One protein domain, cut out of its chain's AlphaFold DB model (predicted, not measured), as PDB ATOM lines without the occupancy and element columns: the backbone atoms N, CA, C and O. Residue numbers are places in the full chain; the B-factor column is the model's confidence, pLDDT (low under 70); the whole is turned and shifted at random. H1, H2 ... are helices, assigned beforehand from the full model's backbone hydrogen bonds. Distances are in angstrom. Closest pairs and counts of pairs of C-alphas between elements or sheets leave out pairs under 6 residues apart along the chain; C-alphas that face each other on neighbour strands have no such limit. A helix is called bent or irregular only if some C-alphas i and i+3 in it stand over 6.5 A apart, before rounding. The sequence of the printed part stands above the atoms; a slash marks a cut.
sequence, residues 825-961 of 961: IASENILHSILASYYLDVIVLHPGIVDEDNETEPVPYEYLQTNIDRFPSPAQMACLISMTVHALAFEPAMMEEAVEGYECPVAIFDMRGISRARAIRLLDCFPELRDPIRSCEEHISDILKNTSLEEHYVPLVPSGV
ATOM      1  N   ILE A 825      -3.335  40.871 -11.611       79.31
ATOM      2  CA  ILE A 825      -2.412  40.973 -10.455       79.31
ATOM      3  C   ILE A 825      -2.560  39.748  -9.531       79.31
ATOM      4  O   ILE A 825      -1.590  39.250  -8.966       79.31
ATOM      5  N   ALA A 826      -3.767  39.184  -9.428       80.12
ATOM      6  CA  ALA A 826      -4.011  37.987  -8.630       80.12
ATOM      7  C   ALA A 826      -3.411  36.691  -9.225       80.12
ATOM      8  O   ALA A 826      -3.381  35.682  -8.513       80.12
ATOM      9  N   SER A 827      -2.874  36.706 -10.455       82.69
ATOM     10  CA  SER A 827      -2.174  35.561 -11.070       82.69
ATOM     11  C   SER A 827      -0.958  35.091 -10.259       82.69
ATOM     12  O   SER A 827      -0.680  33.890 -10.222       82.69
ATOM     13  N   GLU A 828      -0.303  35.991  -9.514       88.44
ATOM     14  CA  GLU A 828       0.812  35.649  -8.621       88.44
ATOM     15  C   GLU A 828       0.405  34.635  -7.540       88.44
ATOM     16  O   GLU A 828       1.196  33.766  -7.177       88.44
ATOM     17  N   ASN A 829      -0.852  34.662  -7.065       88.38
ATOM     18  CA  ASN A 829      -1.349  33.665  -6.106       88.38
ATOM     19  C   ASN A 829      -1.263  32.238  -6.677       88.38
ATOM     20  O   ASN A 829      -1.013  31.292  -5.927       88.38
ATOM     21  N   ILE A 830      -1.451  32.076  -7.993       91.06
ATOM     22  CA  ILE A 830      -1.329  30.784  -8.677       91.06
ATOM     23  C   ILE A 830       0.142  30.369  -8.691       91.06
ATOM     24  O   ILE A 830       0.463  29.292  -8.196       91.06
ATOM     25  N   LEU A 831       1.047  31.234  -9.165       93.94
ATOM     26  CA  LEU A 831       2.486  30.946  -9.237       93.94
ATOM     27  C   LEU A 831       3.081  30.593  -7.862       93.94
ATOM     28  O   LEU A 831       3.747  29.564  -7.723       93.94
ATOM     29  N   HIS A 832       2.769  31.371  -6.819       93.44
ATOM     30  CA  HIS A 832       3.170  31.072  -5.438       93.44
ATOM     31  C   HIS A 832       2.656  29.706  -4.951       93.44
ATOM     32  O   HIS A 832       3.345  29.014  -4.193       93.44
ATOM     33  N   SER A 833       1.463  29.299  -5.395       92.38
ATOM     34  CA  SER A 833       0.835  28.019  -5.041       92.38
ATOM     35  C   SER A 833       1.368  26.841  -5.872       92.38
ATOM     36  O   SER A 833       1.448  25.727  -5.360       92.38
ATOM     37  N   ILE A 834       1.807  27.075  -7.115       94.69
ATOM     38  CA  ILE A 834       2.529  26.091  -7.942       94.69
ATOM     39  C   ILE A 834       3.887  25.787  -7.294       94.69
ATOM     40  O   ILE A 834       4.207  24.623  -7.052       94.69
ATOM     41  N   LEU A 835       4.653  26.824  -6.921       95.81
ATOM     42  CA  LEU A 835       5.916  26.651  -6.190       95.81
ATOM     43  C   LEU A 835       5.695  25.981  -4.823       95.81
ATOM     44  O   LEU A 835       6.509  25.161  -4.401       95.81
ATOM     45  N   ALA A 836       4.586  26.289  -4.135       94.19
ATOM     46  CA  ALA A 836       4.218  25.601  -2.899       94.19
ATOM     47  C   ALA A 836       4.017  24.091  -3.107       94.19
ATOM     48  O   ALA A 836       4.475  23.327  -2.261       94.19
ATOM     49  N   SER A 837       3.383  23.665  -4.209       94.06
ATOM     50  CA  SER A 837       3.200  22.241  -4.536       94.06
ATOM     51  C   SER A 837       4.541  21.540  -4.690       94.06
ATOM     52  O   SER A 837       4.867  20.666  -3.891       94.06
ATOM     53  N   TYR A 838       5.367  21.991  -5.638       95.94
ATOM     54  CA  TYR A 838       6.643  21.337  -5.923       95.94
ATOM     55  C   TYR A 838       7.574  21.307  -4.705       95.94
ATOM     56  O   TYR A 838       8.233  20.300  -4.469       95.94
ATOM     57  N   TYR A 839       7.586  22.360  -3.881       95.69
ATOM     58  CA  TYR A 839       8.352  22.382  -2.631       95.69
ATOM     59  C   TYR A 839       7.849  21.359  -1.590       95.69
ATOM     60  O   TYR A 839       8.644  20.802  -0.833       95.69
ATOM     61  N   LEU A 840       6.541  21.077  -1.546       94.44
ATOM     62  CA  LEU A 840       5.972  20.046  -0.671       94.44
ATOM     63  C   LEU A 840       6.279  18.635  -1.168       94.44
ATOM     64  O   LEU A 840       6.660  17.791  -0.361       94.44
ATOM     65  N   ASP A 841       6.162  18.390  -2.473       94.88
ATOM     66  CA  ASP A 841       6.488  17.097  -3.081       94.88
ATOM     67  C   ASP A 841       7.982  16.763  -2.889       94.88
ATOM     68  O   ASP A 841       8.341  15.647  -2.502       94.88
ATOM     69  N   VAL A 842       8.847  17.775  -3.022       95.44
ATOM     70  CA  VAL A 842      10.277  17.723  -2.688       95.44
ATOM     71  C   VAL A 842      10.515  17.357  -1.215       95.44
ATOM     72  O   VAL A 842      11.289  16.441  -0.948       95.44
ATOM     73  N   ILE A 843       9.817  17.978  -0.255       95.06
ATOM     74  CA  ILE A 843       9.913  17.613   1.175       95.06
ATOM     75  C   ILE A 843       9.400  16.188   1.448       95.06
ATOM     76  O   ILE A 843       9.946  15.490   2.302       95.06
ATOM     77  N   VAL A 844       8.354  15.733   0.752       94.00
ATOM     78  CA  VAL A 844       7.795  14.381   0.933       94.00
ATOM     79  C   VAL A 844       8.777  13.297   0.477       94.00
ATOM     80  O   VAL A 844       8.847  12.242   1.115       94.00
ATOM     81  N   LEU A 845       9.553  13.552  -0.583       94.00
ATOM     82  CA  LEU A 845      10.624  12.657  -1.032       94.00
ATOM     83  C   LEU A 845      11.924  12.813  -0.233       94.00
ATOM     84  O   LEU A 845      12.585  11.811   0.039       94.00
ATOM     85  N   HIS A 846      12.288  14.039   0.153       90.56
ATOM     86  CA  HIS A 846      13.551  14.357   0.821       90.56
ATOM     87  C   HIS A 846      13.324  15.243   2.069       90.56
ATOM     88  O   HIS A 846      13.548  16.453   2.033       90.56
ATOM     89  N   PRO A 847      12.895  14.656   3.208       89.31
ATOM     90  CA  PRO A 847      12.511  15.428   4.395       89.31
ATOM     91  C   PRO A 847      13.633  16.268   5.020       89.31
ATOM     92  O   PRO A 847      13.338  17.289   5.635       89.31
ATOM     93  N   GLY A 848      14.901  15.875   4.844       86.69
ATOM     94  CA  GLY A 848      16.059  16.573   5.421       86.69
ATOM     95  C   GLY A 848      16.254  18.009   4.923       86.69
ATOM     96  O   GLY A 848      16.840  18.810   5.635       86.69
ATOM     97  N   ILE A 849      15.637  18.393   3.798       85.69
ATOM     98  CA  ILE A 849      15.538  19.795   3.338       85.69
ATOM     99  C   ILE A 849      14.865  20.698   4.398       85.69
ATOM    100  O   ILE A 849      15.011  21.924   4.387       85.69
ATOM    101  N   VAL A 850      14.106  20.112   5.334       84.25
ATOM    102  CA  VAL A 850      13.510  20.818   6.476       84.25
ATOM    103  C   VAL A 850      14.477  20.929   7.666       84.25
ATOM    104  O   VAL A 850      14.470  21.968   8.332       84.25
ATOM    105  N   ASP A 851      15.310  19.911   7.898       82.50
ATOM    106  CA  ASP A 851      16.092  19.694   9.121       82.50
ATOM    107  C   ASP A 851      17.525  20.248   8.995       82.50
ATOM    108  O   ASP A 851      18.443  19.541   8.588       82.50
ATOM    109  N   GLU A 852      17.731  21.504   9.403       77.38
ATOM    110  CA  GLU A 852      19.018  22.227   9.290       77.38
ATOM    111  C   GLU A 852      20.205  21.557  10.026       77.38
ATOM    112  O   GLU A 852      21.357  21.844   9.709       77.38
ATOM    113  N   ASP A 853      19.939  20.649  10.976       81.06
ATOM    114  CA  ASP A 853      20.947  19.906  11.752       81.06
ATOM    115  C   ASP A 853      21.407  18.577  11.100       81.06
ATOM    116  O   ASP A 853      22.334  17.939  11.603       81.06
ATOM    117  N   ASN A 854      20.754  18.107  10.028       75.38
ATOM    118  CA  ASN A 854      21.038  16.800   9.419       75.38
ATOM    119  C   ASN A 854      21.912  16.930   8.159       75.38
ATOM    120  O   ASN A 854      21.461  17.432   7.132       75.38
ATOM    121  N   GLU A 855      23.127  16.365   8.189       76.38
ATOM    122  CA  GLU A 855      23.943  16.132   6.985       76.38
ATOM    123  C   GLU A 855      23.272  15.079   6.076       76.38
ATOM    124  O   GLU A 855      23.574  13.886   6.135       76.38
ATOM    125  N   THR A 856      22.318  15.500   5.244       75.56
ATOM    126  CA  THR A 856      21.717  14.633   4.223       75.56
ATOM    127  C   THR A 856      22.631  14.426   3.021       75.56
ATOM    128  O   THR A 856      23.227  15.375   2.511       75.56
ATOM    129  N   GLU A 857      22.669  13.193   2.506       84.69
ATOM    130  CA  GLU A 857      23.287  12.900   1.209       84.69
ATOM    131  C   GLU A 857      22.623  13.741   0.098       84.69
ATOM    132  O   GLU A 857      21.390  13.804   0.048       84.69
ATOM    133  N   PRO A 858      23.403  14.384  -0.795       86.69
ATOM    134  CA  PRO A 858      22.861  15.268  -1.819       86.69
ATOM    135  C   PRO A 858      22.062  14.477  -2.860       86.69
ATOM    136  O   PRO A 858      22.605  13.640  -3.583       86.69
ATOM    137  N   VAL A 859      20.764  14.762  -2.950       91.25
ATOM    138  CA  VAL A 859      19.862  14.172  -3.948       91.25
ATOM    139  C   VAL A 859      20.035  14.905  -5.289       91.25
ATOM    140  O   VAL A 859      19.773  16.104  -5.339       91.25
ATOM    141  N   PRO A 860      20.424  14.231  -6.389       95.12
ATOM    142  CA  PRO A 860      20.545  14.876  -7.700       95.12
ATOM    143  C   PRO A 860      19.198  15.391  -8.213       95.12
ATOM    144  O   PRO A 860      18.175  14.723  -8.035       95.12
ATOM    145  N   TYR A 861      19.174  16.511  -8.937       96.50
ATOM    146  CA  TYR A 861      17.921  17.079  -9.453       96.50
ATOM    147  C   TYR A 861      17.171  16.118 -10.403       96.50
ATOM    148  O   TYR A 861      15.941  16.040 -10.384       96.50
ATOM    149  N   GLU A 862      17.899  15.289 -11.164       96.81
ATOM    150  CA  GLU A 862      17.339  14.222 -12.015       96.81
ATOM    151  C   GLU A 862      16.500  13.195 -11.222       96.81
ATOM    152  O   GLU A 862      15.503  12.669 -11.729       96.81
ATOM    153  N   TYR A 863      16.833  12.943  -9.948       96.06
ATOM    154  CA  TYR A 863      16.033  12.070  -9.085       96.06
ATOM    155  C   TYR A 863      14.649  12.672  -8.813       96.06
ATOM    156  O   TYR A 863      13.655  11.945  -8.856       96.06
ATOM    157  N   LEU A 864      14.550  13.991  -8.604       96.44
ATOM    158  CA  LEU A 864      13.257  14.668  -8.455       96.44
ATOM    159  C   LEU A 864      12.436  14.573  -9.745       96.44
ATOM    160  O   LEU A 864      11.269  14.197  -9.694       96.44
ATOM    161  N   GLN A 865      13.068  14.811 -10.899       95.81
ATOM    162  CA  GLN A 865      12.424  14.683 -12.215       95.81
ATOM    163  C   GLN A 865      11.955  13.256 -12.539       95.81
ATOM    164  O   GLN A 865      11.050  13.077 -13.350       95.81
ATOM    165  N   THR A 866      12.551  12.247 -11.900       95.44
ATOM    166  CA  THR A 866      12.175  10.834 -12.050       95.44
ATOM    167  C   THR A 866      11.064  10.406 -11.080       95.44
ATOM    168  O   THR A 866      10.316   9.478 -11.386       95.44
ATOM    169  N   ASN A 867      10.948  11.049  -9.910       96.56
ATOM    170  CA  ASN A 867      10.078  10.597  -8.812       96.56
ATOM    171  C   ASN A 867       8.893  11.530  -8.491       96.56
ATOM    172  O   ASN A 867       7.967  11.094  -7.806       96.56
ATOM    173  N   ILE A 868       8.888  12.777  -8.972       94.62
ATOM    174  CA  ILE A 868       7.749  13.703  -8.884       94.62
ATOM    175  C   ILE A 868       7.131  13.827 -10.281       94.62
ATOM    176  O   ILE A 868       7.820  14.170 -11.243       94.62
ATOM    177  N   ASP A 869       5.831  13.547 -10.405       91.31
ATOM    178  CA  ASP A 869       5.142  13.656 -11.694       91.31
ATOM    179  C   ASP A 869       5.149  15.108 -12.195       91.31
ATOM    180  O   ASP A 869       4.884  16.045 -11.441       91.31
ATOM    181  N   ARG A 870       5.479  15.285 -13.480       92.94
ATOM    182  CA  ARG A 870       5.606  16.592 -14.150       92.94
ATOM    183  C   ARG A 870       6.445  17.617 -13.358       92.94
ATOM    184  O   ARG A 870       6.083  18.794 -13.281       92.94
ATOM    185  N   PHE A 871       7.571  17.191 -12.777       96.25
ATOM    186  CA  PHE A 871       8.526  18.111 -12.148       96.25
ATOM    187  C   PHE A 871       9.212  19.025 -13.186       96.25
ATOM    188  O   PHE A 871       9.536  18.548 -14.281       96.25
ATOM    189  N   PRO A 872       9.485  20.309 -12.880       97.44
ATOM    190  CA  PRO A 872      10.118  21.223 -13.830       97.44
ATOM    191  C   PRO A 872      11.565  20.836 -14.161       97.44
ATOM    192  O   PRO A 872      12.278  20.267 -13.331       97.44
ATOM    193  N   SER A 873      12.051  21.228 -15.340       97.88
ATOM    194  CA  SER A 873      13.496  21.338 -15.597       97.88
ATOM    195  C   SER A 873      14.140  22.411 -14.699       97.88
ATOM    196  O   SER A 873      13.423  23.283 -14.203       97.88
ATOM    197  N   PRO A 874      15.476  22.426 -14.515       98.25
ATOM    198  CA  PRO A 874      16.143  23.487 -13.756       98.25
ATOM    199  C   PRO A 874      15.832  24.902 -14.274       98.25
ATOM    200  O   PRO A 874      15.632  25.812 -13.477       98.25
ATOM    201  N   ALA A 875      15.700  25.080 -15.596       98.31
ATOM    202  CA  ALA A 875      15.307  26.352 -16.208       98.31
ATOM    203  C   ALA A 875      13.842  26.723 -15.918       98.31
ATOM    204  O   ALA A 875      13.550  27.851 -15.531       98.31
ATOM    205  N   GLN A 876      12.917  25.767 -16.025       98.25
ATOM    206  CA  GLN A 876      11.500  25.990 -15.711       98.25
ATOM    207  C   GLN A 876      11.283  26.286 -14.216       98.25
ATOM    208  O   GLN A 876      10.489  27.163 -13.872       98.25
ATOM    209  N   MET A 877      12.015  25.598 -13.330       98.38
ATOM    210  CA  MET A 877      12.018  25.871 -11.890       98.38
ATOM    211  C   MET A 877      12.613  27.247 -11.587       98.38
ATOM    212  O   MET A 877      12.037  27.986 -10.794       98.38
ATOM    213  N   ALA A 878      13.715  27.622 -12.244       98.50
ATOM    214  CA  ALA A 878      14.303  28.950 -12.117       98.50
ATOM    215  C   ALA A 878      13.319  30.049 -12.529       98.50
ATOM    216  O   ALA A 878      13.077  30.957 -11.744       98.50
ATOM    217  N   CYS A 879      12.658  29.926 -13.685       98.44
ATOM    218  CA  CYS A 879      11.618  30.867 -14.103       98.44
ATOM    219  C   CYS A 879      10.473  30.977 -13.079       98.44
ATOM    220  O   CYS A 879      10.065  32.087 -12.743       98.44
ATOM    221  N   LEU A 880       9.979  29.856 -12.541       97.88
ATOM    222  CA  LEU A 880       8.934  29.839 -11.506       97.88
ATOM    223  C   LEU A 880       9.393  30.497 -10.189       97.88
ATOM    224  O   LEU A 880       8.652  31.279  -9.587       97.88
ATOM    225  N   ILE A 881      10.618  30.207  -9.747       97.94
ATOM    226  CA  ILE A 881      11.231  30.818  -8.564       97.94
ATOM    227  C   ILE A 881      11.418  32.321  -8.780       97.94
ATOM    228  O   ILE A 881      10.997  33.108  -7.940       97.94
ATOM    229  N   SER A 882      11.979  32.745  -9.910       97.75
ATOM    230  CA  SER A 882      12.226  34.156 -10.193       97.75
ATOM    231  C   SER A 882      10.932  34.962 -10.322       97.75
ATOM    232  O   SER A 882      10.867  36.045  -9.745       97.75
ATOM    233  N   MET A 883       9.884  34.431 -10.971       96.75
ATOM    234  CA  MET A 883       8.568  35.090 -11.007       96.75
ATOM    235  C   MET A 883       7.983  35.271  -9.597       96.75
ATOM    236  O   MET A 883       7.537  36.359  -9.252       96.75
ATOM    237  N   THR A 884       8.040  34.243  -8.743       95.62
ATOM    238  CA  THR A 884       7.443  34.300  -7.391       95.62
ATOM    239  C   THR A 884       8.279  35.055  -6.355       95.62
ATOM    240  O   THR A 884       7.725  35.630  -5.418       95.62
ATOM    241  N   VAL A 885       9.606  35.067  -6.472       95.69
ATOM    242  CA  VAL A 885      10.496  35.785  -5.544       95.69
ATOM    243  C   VAL A 885      10.616  37.262  -5.914       95.69
ATOM    244  O   VAL A 885      10.621  38.108  -5.019       95.69
ATOM    245  N   HIS A 886      10.666  37.576  -7.210       94.25
ATOM    246  CA  HIS A 886      10.888  38.930  -7.727       94.25
ATOM    247  C   HIS A 886       9.643  39.516  -8.401       94.25
ATOM    248  O   HIS A 886       9.778  40.330  -9.305       94.25
ATOM    249  N   ALA A 887       8.436  39.133  -7.964       90.44
ATOM    250  CA  ALA A 887       7.159  39.473  -8.612       90.44
ATOM    251  C   ALA A 887       6.963  40.967  -8.963       90.44
ATOM    252  O   ALA A 887       6.289  41.264  -9.940       90.44
ATOM    253  N   LEU A 888       7.615  41.906  -8.256       87.81
ATOM    254  CA  LEU A 888       7.662  43.333  -8.633       87.81
ATOM    255  C   LEU A 888       8.146  43.573 -10.079       87.81
ATOM    256  O   LEU A 888       7.673  44.497 -10.726       87.81
ATOM    257  N   ALA A 889       9.057  42.737 -10.589       90.56
ATOM    258  CA  ALA A 889       9.582  42.774 -11.959       90.56
ATOM    259  C   ALA A 889       8.663  42.097 -12.998       90.56
ATOM    260  O   ALA A 889       9.019  42.002 -14.170       90.56
ATOM    261  N   PHE A 890       7.503  41.593 -12.567       90.94
ATOM    262  CA  PHE A 890       6.488  40.925 -13.393       90.94
ATOM    263  C   PHE A 890       5.079  41.506 -13.170       90.94
ATOM    264  O   PHE A 890       4.115  41.037 -13.783       90.94
ATOM    265  N   GLU A 891       4.959  42.499 -12.284       85.38
ATOM    266  CA  GLU A 891       3.798  43.367 -12.099       85.38
ATOM    267  C   GLU A 891       3.927  44.568 -13.057       85.38
ATOM    268  O   GLU A 891       5.016  45.138 -13.145       85.38
ATOM    269  N   PRO A 892       2.871  44.979 -13.786       80.69
ATOM    270  CA  PRO A 892       2.975  46.057 -14.772       80.69
ATOM    271  C   PRO A 892       3.469  47.382 -14.176       80.69
ATOM    272  O   PRO A 892       2.876  47.894 -13.223       80.69
ATOM    273  N   ALA A 893       4.524  47.976 -14.749       66.69
ATOM    274  CA  ALA A 893       5.056  49.241 -14.251       66.69
ATOM    275  C   ALA A 893       4.102  50.396 -14.597       66.69
ATOM    276  O   ALA A 893       4.091  50.927 -15.709       66.69
ATOM    277  N   MET A 894       3.305  50.816 -13.612       64.94
ATOM    278  CA  MET A 894       2.439  51.998 -13.681       64.94
ATOM    279  C   MET A 894       3.283  53.285 -13.621       64.94
ATOM    280  O   MET A 894       3.248  54.019 -12.636       64.94
ATOM    281  N   MET A 895       4.069  53.540 -14.674       49.12
ATOM    282  CA  MET A 895       5.163  54.527 -14.705       49.12
ATOM    283  C   MET A 895       4.767  55.985 -14.407       49.12
ATOM    284  O   MET A 895       5.645  56.806 -14.158       49.12
ATOM    285  N   GLU A 896       3.473  56.316 -14.422       55.50
ATOM    286  CA  GLU A 896       2.966  57.673 -14.171       55.50
ATOM    287  C   GLU A 896       2.031  57.772 -12.943       55.50
ATOM    288  O   GLU A 896       1.852  58.867 -12.417       55.50
ATOM    289  N   GLU A 897       1.513  56.659 -12.398       50.56
ATOM    290  CA  GLU A 897       0.655  56.660 -11.189       50.56
ATOM    291  C   GLU A 897       1.450  56.489  -9.881       50.56
ATOM    292  O   GLU A 897       1.029  55.844  -8.915       50.56
ATOM    293  N   ALA A 898       2.613  57.134  -9.817       44.62
ATOM    294  CA  ALA A 898       3.346  57.294  -8.574       44.62
ATOM    295  C   ALA A 898       2.574  58.223  -7.615       44.62
ATOM    296  O   ALA A 898       2.672  59.441  -7.743       44.62
ATOM    297  N   VAL A 899       1.821  57.645  -6.662       46.38
ATOM    298  CA  VAL A 899       1.765  58.035  -5.224       46.38
ATOM    299  C   VAL A 899       0.662  57.298  -4.436       46.38
ATOM    300  O   VAL A 899       0.890  56.994  -3.268       46.38
ATOM    301  N   GLU A 900      -0.505  56.987  -5.024       44.91
ATOM    302  CA  GLU A 900      -1.706  56.601  -4.236       44.91
ATOM    303  C   GLU A 900      -2.432  55.292  -4.636       44.91
ATOM    304  O   GLU A 900      -3.286  54.844  -3.872       44.91
ATOM    305  N   GLY A 901      -2.126  54.663  -5.784       52.09
ATOM    306  CA  GLY A 901      -3.020  53.653  -6.393       52.09
ATOM    307  C   GLY A 901      -2.681  52.156  -6.248       52.09
ATOM    308  O   GLY A 901      -3.603  51.344  -6.174       52.09
ATOM    309  N   TYR A 902      -1.404  51.747  -6.246       53.28
ATOM    310  CA  TYR A 902      -1.057  50.331  -6.485       53.28
ATOM    311  C   TYR A 902      -1.234  49.413  -5.260       53.28
ATOM    312  O   TYR A 902      -0.305  49.152  -4.494       53.28
ATOM    313  N   GLU A 903      -2.444  48.880  -5.091       57.12
ATOM    314  CA  GLU A 903      -2.762  47.868  -4.081       57.12
ATOM    315  C   GLU A 903      -2.311  46.455  -4.501       57.12
ATOM    316  O   GLU A 903      -3.144  45.581  -4.740       57.12
ATOM    317  N   CYS A 904      -0.997  46.185  -4.513       67.81
ATOM    318  CA  CYS A 904      -0.518  44.800  -4.400       67.81
ATOM    319  C   CYS A 904      -1.141  44.184  -3.128       67.81
ATOM    320  O   CYS A 904      -0.902  44.703  -2.029       67.81
ATOM    321  N   PRO A 905      -1.939  43.102  -3.218       73.62
ATOM    322  CA  PRO A 905      -2.563  42.501  -2.047       73.62
ATOM    323  C   PRO A 905      -1.507  42.082  -1.020       73.62
ATOM    324  O   PRO A 905      -0.548  41.394  -1.363       73.62
ATOM    325  N   VAL A 906      -1.696  42.452   0.252       80.06
ATOM    326  CA  VAL A 906      -0.709  42.194   1.328       80.06
ATOM    327  C   VAL A 906      -0.327  40.708   1.405       80.06
ATOM    328  O   VAL A 906       0.838  40.381   1.590       80.06
ATOM    329  N   ALA A 907      -1.276  39.807   1.140       78.88
ATOM    330  CA  ALA A 907      -1.023  38.369   1.083       78.88
ATOM    331  C   ALA A 907      -0.044  37.938  -0.033       78.88
ATOM    332  O   ALA A 907       0.720  37.002   0.181       78.88
ATOM    333  N   ILE A 908      -0.023  38.608  -1.194       78.94
ATOM    334  CA  ILE A 908       0.991  38.363  -2.238       78.94
ATOM    335  C   ILE A 908       2.359  38.837  -1.736       78.94
ATOM    336  O   ILE A 908       3.341  38.105  -1.848       78.94
ATOM    337  N   PHE A 909       2.425  40.011  -1.100       83.81
ATOM    338  CA  PHE A 909       3.669  40.513  -0.508       83.81
ATOM    339  C   PHE A 909       4.239  39.545   0.549       83.81
ATOM    340  O   PHE A 909       5.415  39.186   0.483       83.81
ATOM    341  N   ASP A 910       3.400  39.039   1.458       87.12
ATOM    342  CA  ASP A 910       3.789  38.034   2.457       87.12
ATOM    343  C   ASP A 910       4.265  36.717   1.804       87.12
ATOM    344  O   ASP A 910       5.258  36.112   2.231       87.12
ATOM    345  N   MET A 911       3.607  36.275   0.723       89.25
ATOM    346  CA  MET A 911       3.992  35.063  -0.011       89.25
ATOM    347  C   MET A 911       5.338  35.177  -0.736       89.25
ATOM    348  O   MET A 911       5.999  34.146  -0.901       89.25
ATOM    349  N   ARG A 912       5.810  36.378  -1.102       90.56
ATOM    350  CA  ARG A 912       7.177  36.584  -1.637       90.56
ATOM    351  C   ARG A 912       8.241  36.202  -0.609       90.56
ATOM    352  O   ARG A 912       9.185  35.491  -0.947       90.56
ATOM    353  N   GLY A 913       8.053  36.580   0.659       92.88
ATOM    354  CA  GLY A 913       8.955  36.198   1.754       92.88
ATOM    355  C   GLY A 913       9.019  34.682   1.962       92.88
ATOM    356  O   GLY A 913      10.103  34.103   2.041       92.88
ATOM    357  N   ILE A 914       7.857  34.019   1.955       93.19
ATOM    358  CA  ILE A 914       7.763  32.550   2.036       93.19
ATOM    359  C   ILE A 914       8.417  31.890   0.807       93.19
ATOM    360  O   ILE A 914       9.135  30.901   0.947       93.19
ATOM    361  N   SER A 915       8.206  32.441  -0.390       95.56
ATOM    362  CA  SER A 915       8.755  31.906  -1.642       95.56
ATOM    363  C   SER A 915      10.273  32.062  -1.711       95.56
ATOM    364  O   SER A 915      10.949  31.115  -2.101       95.56
ATOM    365  N   ARG A 916      10.832  33.180  -1.224       96.56
ATOM    366  CA  ARG A 916      12.285  33.362  -1.060       96.56
ATOM    367  C   ARG A 916      12.878  32.325  -0.110       96.56
ATOM    368  O   ARG A 916      13.890  31.718  -0.441       96.56
ATOM    369  N   ALA A 917      12.243  32.072   1.036       95.25
ATOM    370  CA  ALA A 917      12.720  31.066   1.989       95.25
ATOM    371  C   ALA A 917      12.715  29.638   1.400       95.25
ATOM    372  O   ALA A 917      13.644  28.870   1.645       95.25
ATOM    373  N   ARG A 918      11.709  29.298   0.577       95.62
ATOM    374  CA  ARG A 918      11.681  28.041  -0.197       95.62
ATOM    375  C   ARG A 918      12.792  27.997  -1.248       95.62
ATOM    376  O   ARG A 918      13.494  26.998  -1.339       95.62
ATOM    377  N   ALA A 919      12.958  29.072  -2.018       96.81
ATOM    378  CA  ALA A 919      13.941  29.169  -3.094       96.81
ATOM    379  C   ALA A 919      15.388  29.043  -2.596       96.81
ATOM    380  O   ALA A 919      16.174  28.341  -3.222       96.81
ATOM    381  N   ILE A 920      15.718  29.658  -1.454       96.12
ATOM    382  CA  ILE A 920      17.033  29.522  -0.807       96.12
ATOM    383  C   ILE A 920      17.298  28.052  -0.453       96.12
ATOM    384  O   ILE A 920      18.267  27.483  -0.941       96.12
ATOM    385  N   ARG A 921      16.375  27.387   0.259       94.50
ATOM    386  CA  ARG A 921      16.523  25.960   0.604       94.50
ATOM    387  C   ARG A 921      16.631  25.048  -0.627       94.50
ATOM    388  O   ARG A 921      17.359  24.063  -0.592       94.50
ATOM    389  N   LEU A 922      15.960  25.377  -1.735       95.38
ATOM    390  CA  LEU A 922      16.139  24.664  -3.007       95.38
ATOM    391  C   LEU A 922      17.526  24.923  -3.638       95.38
ATOM    392  O   LEU A 922      18.113  23.993  -4.177       95.38
ATOM    393  N   LEU A 923      18.071  26.140  -3.555       95.62
ATOM    394  CA  LEU A 923      19.411  26.507  -4.050       95.62
ATOM    395  C   LEU A 923      20.571  25.951  -3.202       95.62
ATOM    396  O   LEU A 923      21.687  25.778  -3.712       95.62
ATOM    397  N   ASP A 924      20.316  25.687  -1.922       92.88
ATOM    398  CA  ASP A 924      21.246  25.025  -1.008       92.88
ATOM    399  C   ASP A 924      21.335  23.519  -1.306       92.88
ATOM    400  O   ASP A 924      22.435  22.973  -1.371       92.88
ATOM    401  N   CYS A 925      20.196  22.863  -1.559       93.06
ATOM    402  CA  CYS A 925      20.138  21.423  -1.836       93.06
ATOM    403  C   CYS A 925      20.411  21.042  -3.304       93.06
ATOM    404  O   CYS A 925      20.945  19.962  -3.546       93.06
ATOM    405  N   PHE A 926      20.060  21.898  -4.272       95.31
ATOM    406  CA  PHE A 926      20.131  21.599  -5.710       95.31
ATOM    407  C   PHE A 926      20.985  22.646  -6.451       95.31
ATOM    408  O   PHE A 926      20.452  23.638  -6.969       95.31
ATOM    409  N   PRO A 927      22.322  22.475  -6.506       95.31
ATOM    410  CA  PRO A 927      23.215  23.427  -7.165       95.31
ATOM    411  C   PRO A 927      22.920  23.610  -8.664       95.31
ATOM    412  O   PRO A 927      23.240  24.664  -9.209       95.31
ATOM    413  N   GLU A 928      22.253  22.652  -9.314       97.31
ATOM    414  CA  GLU A 928      21.801  22.729 -10.711       97.31
ATOM    415  C   GLU A 928      20.832  23.900 -10.980       97.31
ATOM    416  O   GLU A 928      20.670  24.312 -12.129       97.31
ATOM    417  N   LEU A 929      20.205  24.465  -9.940       97.62
ATOM    418  CA  LEU A 929      19.347  25.650 -10.044       97.62
ATOM    419  C   LEU A 929      20.125  26.976 -10.099       97.62
ATOM    420  O   LEU A 929      19.549  27.990 -10.491       97.62
ATOM    421  N   ARG A 930      21.412  27.001  -9.721       96.69
ATOM    422  CA  ARG A 930      22.177  28.249  -9.523       96.69
ATOM    423  C   ARG A 930      22.398  29.022 -10.817       96.69
ATOM    424  O   ARG A 930      22.088  30.209 -10.864       96.69
ATOM    425  N   ASP A 931      22.890  28.368 -11.865       97.25
ATOM    426  CA  ASP A 931      23.173  29.043 -13.136       97.25
ATOM    427  C   ASP A 931      21.888  29.468 -13.881       97.25
ATOM    428  O   ASP A 931      21.832  30.614 -14.334       97.25
ATOM    429  N   PRO A 932      20.815  28.645 -13.948       98.25
ATOM    430  CA  PRO A 932      19.535  29.083 -14.504       98.25
ATOM    431  C   PRO A 932      18.882  30.228 -13.717       98.25
ATOM    432  O   PRO A 932      18.373  31.158 -14.339       98.25
ATOM    433  N   ILE A 933      18.936  30.221 -12.375       98.25
ATOM    434  CA  ILE A 933      18.442  31.354 -11.572       98.25
ATOM    435  C   ILE A 933      19.294  32.597 -11.817       98.25
ATOM    436  O   ILE A 933      18.714  33.650 -12.059       98.25
ATOM    437  N   ARG A 934      20.634  32.495 -11.857       97.44
ATOM    438  CA  ARG A 934      21.503  33.645 -12.170       97.44
ATOM    439  C   ARG A 934      21.150  34.261 -13.529       97.44
ATOM    440  O   ARG A 934      21.008  35.472 -13.614       97.44
ATOM    441  N   SER A 935      20.897  33.448 -14.558       97.69
ATOM    442  CA  SER A 935      20.477  33.944 -15.880       97.69
ATOM    443  C   SER A 935      19.085  34.603 -15.870       97.69
ATOM    444  O   SER A 935      18.862  35.605 -16.551       97.69
ATOM    445  N   CYS A 936      18.132  34.103 -15.078       98.12
ATOM    446  CA  CYS A 936      16.862  34.801 -14.854       98.12
ATOM    447  C   CYS A 936      17.059  36.130 -14.097       98.12
ATOM    448  O   CYS A 936      16.409  37.126 -14.407       98.12
ATOM    449  N   GLU A 937      17.972  36.153 -13.130       97.75
ATOM    450  CA  GLU A 937      18.301  37.309 -12.292       97.75
ATOM    451  C   GLU A 937      19.095  38.395 -13.039       97.75
ATOM    452  O   GLU A 937      18.907  39.582 -12.771       97.75
ATOM    453  N   GLU A 938      19.897  38.026 -14.035       97.25
ATOM    454  CA  GLU A 938      20.525  38.947 -14.990       97.25
ATOM    455  C   GLU A 938      19.462  39.666 -15.842       97.25
ATOM    456  O   GLU A 938      19.440  40.896 -15.881       97.25
ATOM    457  N   HIS A 939      18.505  38.931 -16.429       97.25
ATOM    458  CA  HIS A 939      17.405  39.529 -17.204       97.25
ATOM    459  C   HIS A 939      16.498  40.452 -16.368       97.25
ATOM    460  O   HIS A 939      16.052  41.485 -16.868       97.25
ATOM    461  N   ILE A 940      16.228  40.103 -15.103       96.81
ATOM    462  CA  ILE A 940      15.501  40.985 -14.174       96.81
ATOM    463  C   ILE A 940      16.318  42.255 -13.909       96.81
ATOM    464  O   ILE A 940      15.785  43.360 -14.011       96.81
ATOM    465  N   SER A 941      17.613  42.113 -13.607       96.25
ATOM    466  CA  SER A 941      18.483  43.249 -13.296       96.25
ATOM    467  C   SER A 941      18.612  44.236 -14.457       96.25
ATOM    468  O   SER A 941      18.674  45.437 -14.207       96.25
ATOM    469  N   ASP A 942      18.651  43.764 -15.706       95.25
ATOM    470  CA  ASP A 942      18.735  44.644 -16.879       95.25
ATOM    471  C   ASP A 942      17.422  45.393 -17.170       95.25
ATOM    472  O   ASP A 942      17.471  46.513 -17.679       95.25
ATOM    473  N   ILE A 943      16.261  44.827 -16.815       93.62
ATOM    474  CA  ILE A 943      14.945  45.470 -16.996       93.62
ATOM    475  C   ILE A 943      14.608  46.441 -15.860       93.62
ATOM    476  O   ILE A 943      14.051  47.505 -16.118       93.62
ATOM    477  N   LEU A 944      14.988  46.129 -14.617       93.12
ATOM    478  CA  LEU A 944      14.819  47.050 -13.485       93.12
ATOM    479  C   LEU A 944      15.811  48.226 -13.509       93.12
ATOM    480  O   LEU A 944      15.657  49.174 -12.741       93.12
ATOM    481  N   LYS A 945      16.817  48.191 -14.383       94.75
ATOM    482  CA  LYS A 945      17.908  49.163 -14.460       94.75
ATOM    483  C   LYS A 945      17.425  50.589 -14.731       94.75
ATOM    484  O   LYS A 945      16.732  50.850 -15.714       94.75
ATOM    485  N   ASN A 946      17.892  51.540 -13.929       92.69
ATOM    486  CA  ASN A 946      17.454  52.940 -13.890       92.69
ATOM    487  C   ASN A 946      15.985  53.143 -13.447       92.69
ATOM    488  O   ASN A 946      15.457  54.246 -13.601       92.69
ATOM    489  N   THR A 947      15.318  52.123 -12.895       88.81
ATOM    490  CA  THR A 947      13.996  52.265 -12.253       88.81
ATOM    491  C   THR A 947      14.143  52.412 -10.736       88.81
ATOM    492  O   THR A 947      15.138  51.993 -10.149       88.81
ATOM    493  N   SER A 948      13.115  52.929 -10.059       88.31
ATOM    494  CA  SER A 948      13.065  52.957  -8.587       88.31
ATOM    495  C   SER A 948      13.011  51.566  -7.936       88.31
ATOM    496  O   SER A 948      13.186  51.452  -6.726       88.31
ATOM    497  N   LEU A 949      12.776  50.505  -8.714       88.75
ATOM    498  CA  LEU A 949      12.756  49.125  -8.235       88.75
ATOM    499  C   LEU A 949      14.149  48.476  -8.238       88.75
ATOM    500  O   LEU A 949      14.319  47.445  -7.589       88.75
ATOM    501  N   GLU A 950      15.157  49.087  -8.877       93.12
ATOM    502  CA  GLU A 950      16.558  48.641  -8.802       93.12
ATOM    503  C   GLU A 950      17.064  48.648  -7.346       93.12
ATOM    504  O   GLU A 950      17.700  47.696  -6.905       93.12
ATOM    505  N   GLU A 951      16.677  49.654  -6.549       90.19
ATOM    506  CA  GLU A 951      16.996  49.750  -5.110       90.19
ATOM    507  C   GLU A 951      16.306  48.678  -4.243       90.19
ATOM    508  O   GLU A 951      16.682  48.457  -3.089       90.19
ATOM    509  N   HIS A 952      15.274  48.018  -4.772       88.69
ATOM    510  CA  HIS A 952      14.533  46.947  -4.099       88.69
ATOM    511  C   HIS A 952      14.896  45.554  -4.626       88.69
ATOM    512  O   HIS A 952      14.438  44.547  -4.077       88.69
ATOM    513  N   TYR A 953      15.731  45.484  -5.662       94.12
ATOM    514  CA  TYR A 953      16.177  44.234  -6.242       94.12
ATOM    515  C   TYR A 953      17.303  43.604  -5.411       94.12
ATOM    516  O   TYR A 953      18.321  44.226  -5.115       94.12
ATOM    517  N   VAL A 954      17.117  42.339  -5.029       95.75
ATOM    518  CA  VAL A 954      18.090  41.569  -4.244       95.75
ATOM    519  C   VAL A 954      18.163  40.163  -4.839       95.75
ATOM    520  O   VAL A 954      17.222  39.397  -4.616       95.75
ATOM    521  N   PRO A 955      19.223  39.777  -5.571       97.06
ATOM    522  CA  PRO A 955      19.316  38.439  -6.152       97.06
ATOM    523  C   PRO A 955      19.290  37.330  -5.085       97.06
ATOM    524  O   PRO A 955      19.529  37.559  -3.893       97.06
ATOM    525  N   LEU A 956      18.958  36.114  -5.510       97.00
ATOM    526  CA  LEU A 956      19.130  34.875  -4.755       97.00
ATOM    527  C   LEU A 956      20.556  34.336  -4.915       97.00
ATOM    528  O   LEU A 956      21.086  33.756  -3.971       97.00
ATOM    529  N   VAL A 957      21.173  34.536  -6.087       95.69
ATOM    530  CA  VAL A 957      22.530  34.071  -6.408       95.69
ATOM    531  C   VAL A 957      23.470  35.283  -6.522       95.69
ATOM    532  O   VAL A 957      23.432  35.989  -7.528       95.69
ATOM    533  N   PRO A 958      24.322  35.567  -5.516       91.50
ATOM    534  CA  PRO A 958      25.187  36.745  -5.537       91.50
ATOM    535  C   PRO A 958      26.199  36.739  -6.692       91.50
ATOM    536  O   PRO A 958      26.879  35.742  -6.941       91.50
ATOM    537  N   SER A 959      26.359  37.891  -7.345       81.94
ATOM    538  CA  SER A 959      27.271  38.111  -8.476       81.94
ATOM    539  C   SER A 959      28.749  38.163  -8.049       81.94
ATOM    540  O   SER A 959      29.391  39.212  -8.110       81.94
ATOM    541  N   GLY A 960      29.293  37.037  -7.581       73.50
ATOM    542  CA  GLY A 960      30.690  36.928  -7.137       73.50
ATOM    543  C   GLY A 960      31.063  35.639  -6.394       73.50
ATOM    544  O   GLY A 960      32.064  35.652  -5.676       73.50
ATOM    545  N   VAL A 961      30.266  34.571  -6.530       52.25
ATOM    546  CA  VAL A 961      30.467  33.243  -5.914       52.25
ATOM    547  C   VAL A 961      30.489  32.165  -6.994       52.25
ATOM    548  O   VAL A 961      29.558  32.182  -7.835       52.25
TER     549      VAL A 961
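AT A GLANCE: This is residues 825 to 961 of the 961 residues of an uncharacterized protein of Sphaerobolus stellatus (strain SS14) (UniProt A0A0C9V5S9). The short helix H3 makes the core of an elongated helical body: H4 and H5 form a V, joined at its point by a tight link, with H3 between its arms, and H1 packs on H3 and H4 away from H5. Short H2 and the long link of residues 846 to 860 lie at one end, residues 896 to 901 stick out at the other, and the last stretch, residues 945 to 961, folds back after H5. The printed part has 137 residues with five named helices, H1 to H5 in chain order, and no named strand; the class is all helix. The whole is compact, with a radius of gyration of the C-alphas of 16.0 A, and spans 51 by 32 by 29 A.

HOW THE PARTS SIT: The longest helix is H4, residues 906 to 925; it and H3, residues 874 to 885, are the hubs, touching three helices each. H3 and H4 form a helical hairpin, at a shallow tilt of 34 degrees, only just short of steep, opposite ways; residues 881 to 885 touch residues 912 to 919, and the closest C-alphas, of Val 885 and Arg 912, are 5.2 A apart. H1, residues 827 to 845, touches H4 at a shallow tilt of 34.9 degrees, only just short of steep, the same way, closest at the C-alphas of Asn 829 and Ile 908, 6.5 A. H1 touches H3 with residues 828 to 835 alone, at a steep tilt of 54 degrees, opposite ways; the closest C-alphas, of His 832 and Thr 884, are 5.7 A apart. H5, residues 927 to 944, touches H3 at a steep tilt of 49 degrees, the same way, closest at the C-alphas of Ala 878 and Ile 933, 4.8 A. The helix packing is part aligned, part crossed: two of these four pairs are at a shallow tilt. H4 and H5 touch only at the corner, and only just, with 3 pairs of C-alphas within 8 A. H1 and H5 are apart. H2, residues 861 to 867, is close to but not clearly touching H1, with the C-alphas of Val 842 and Leu 864 7.2 A apart, and about perpendicular to it at 83 degrees. In H1, H2 and H3 every O i to N i+4 pair is within hydrogen-bond range; in H4 15 of 16 are, in H5 12 of 14.

IN THESE COORDINATES: H1 begins at C-alpha 827 (-2.174, 35.561, -11.070) and is 28.1 A long. H4 measures 29.6 A, H3 15.8 A and H2 10.2 A. H5, 25.9 A, ends at C-alpha 944 (14.819, 47.050, -13.485); it has a kink of 25 degrees near residue 934 and is irregular, but only just, with C-alphas 928 and 931 6.9 A apart.

THE WHOLE: The C-alphas farthest apart, of Glu 857 and Glu 896, are 51.5 A apart. The printed part has no cut and ends at the chain's last residue, 961. The links H1 to H2 and H3 to H4 are long. Mean pLDDT of the printed part is 88.4; residues 893 to 904 and residue 961 are under 70.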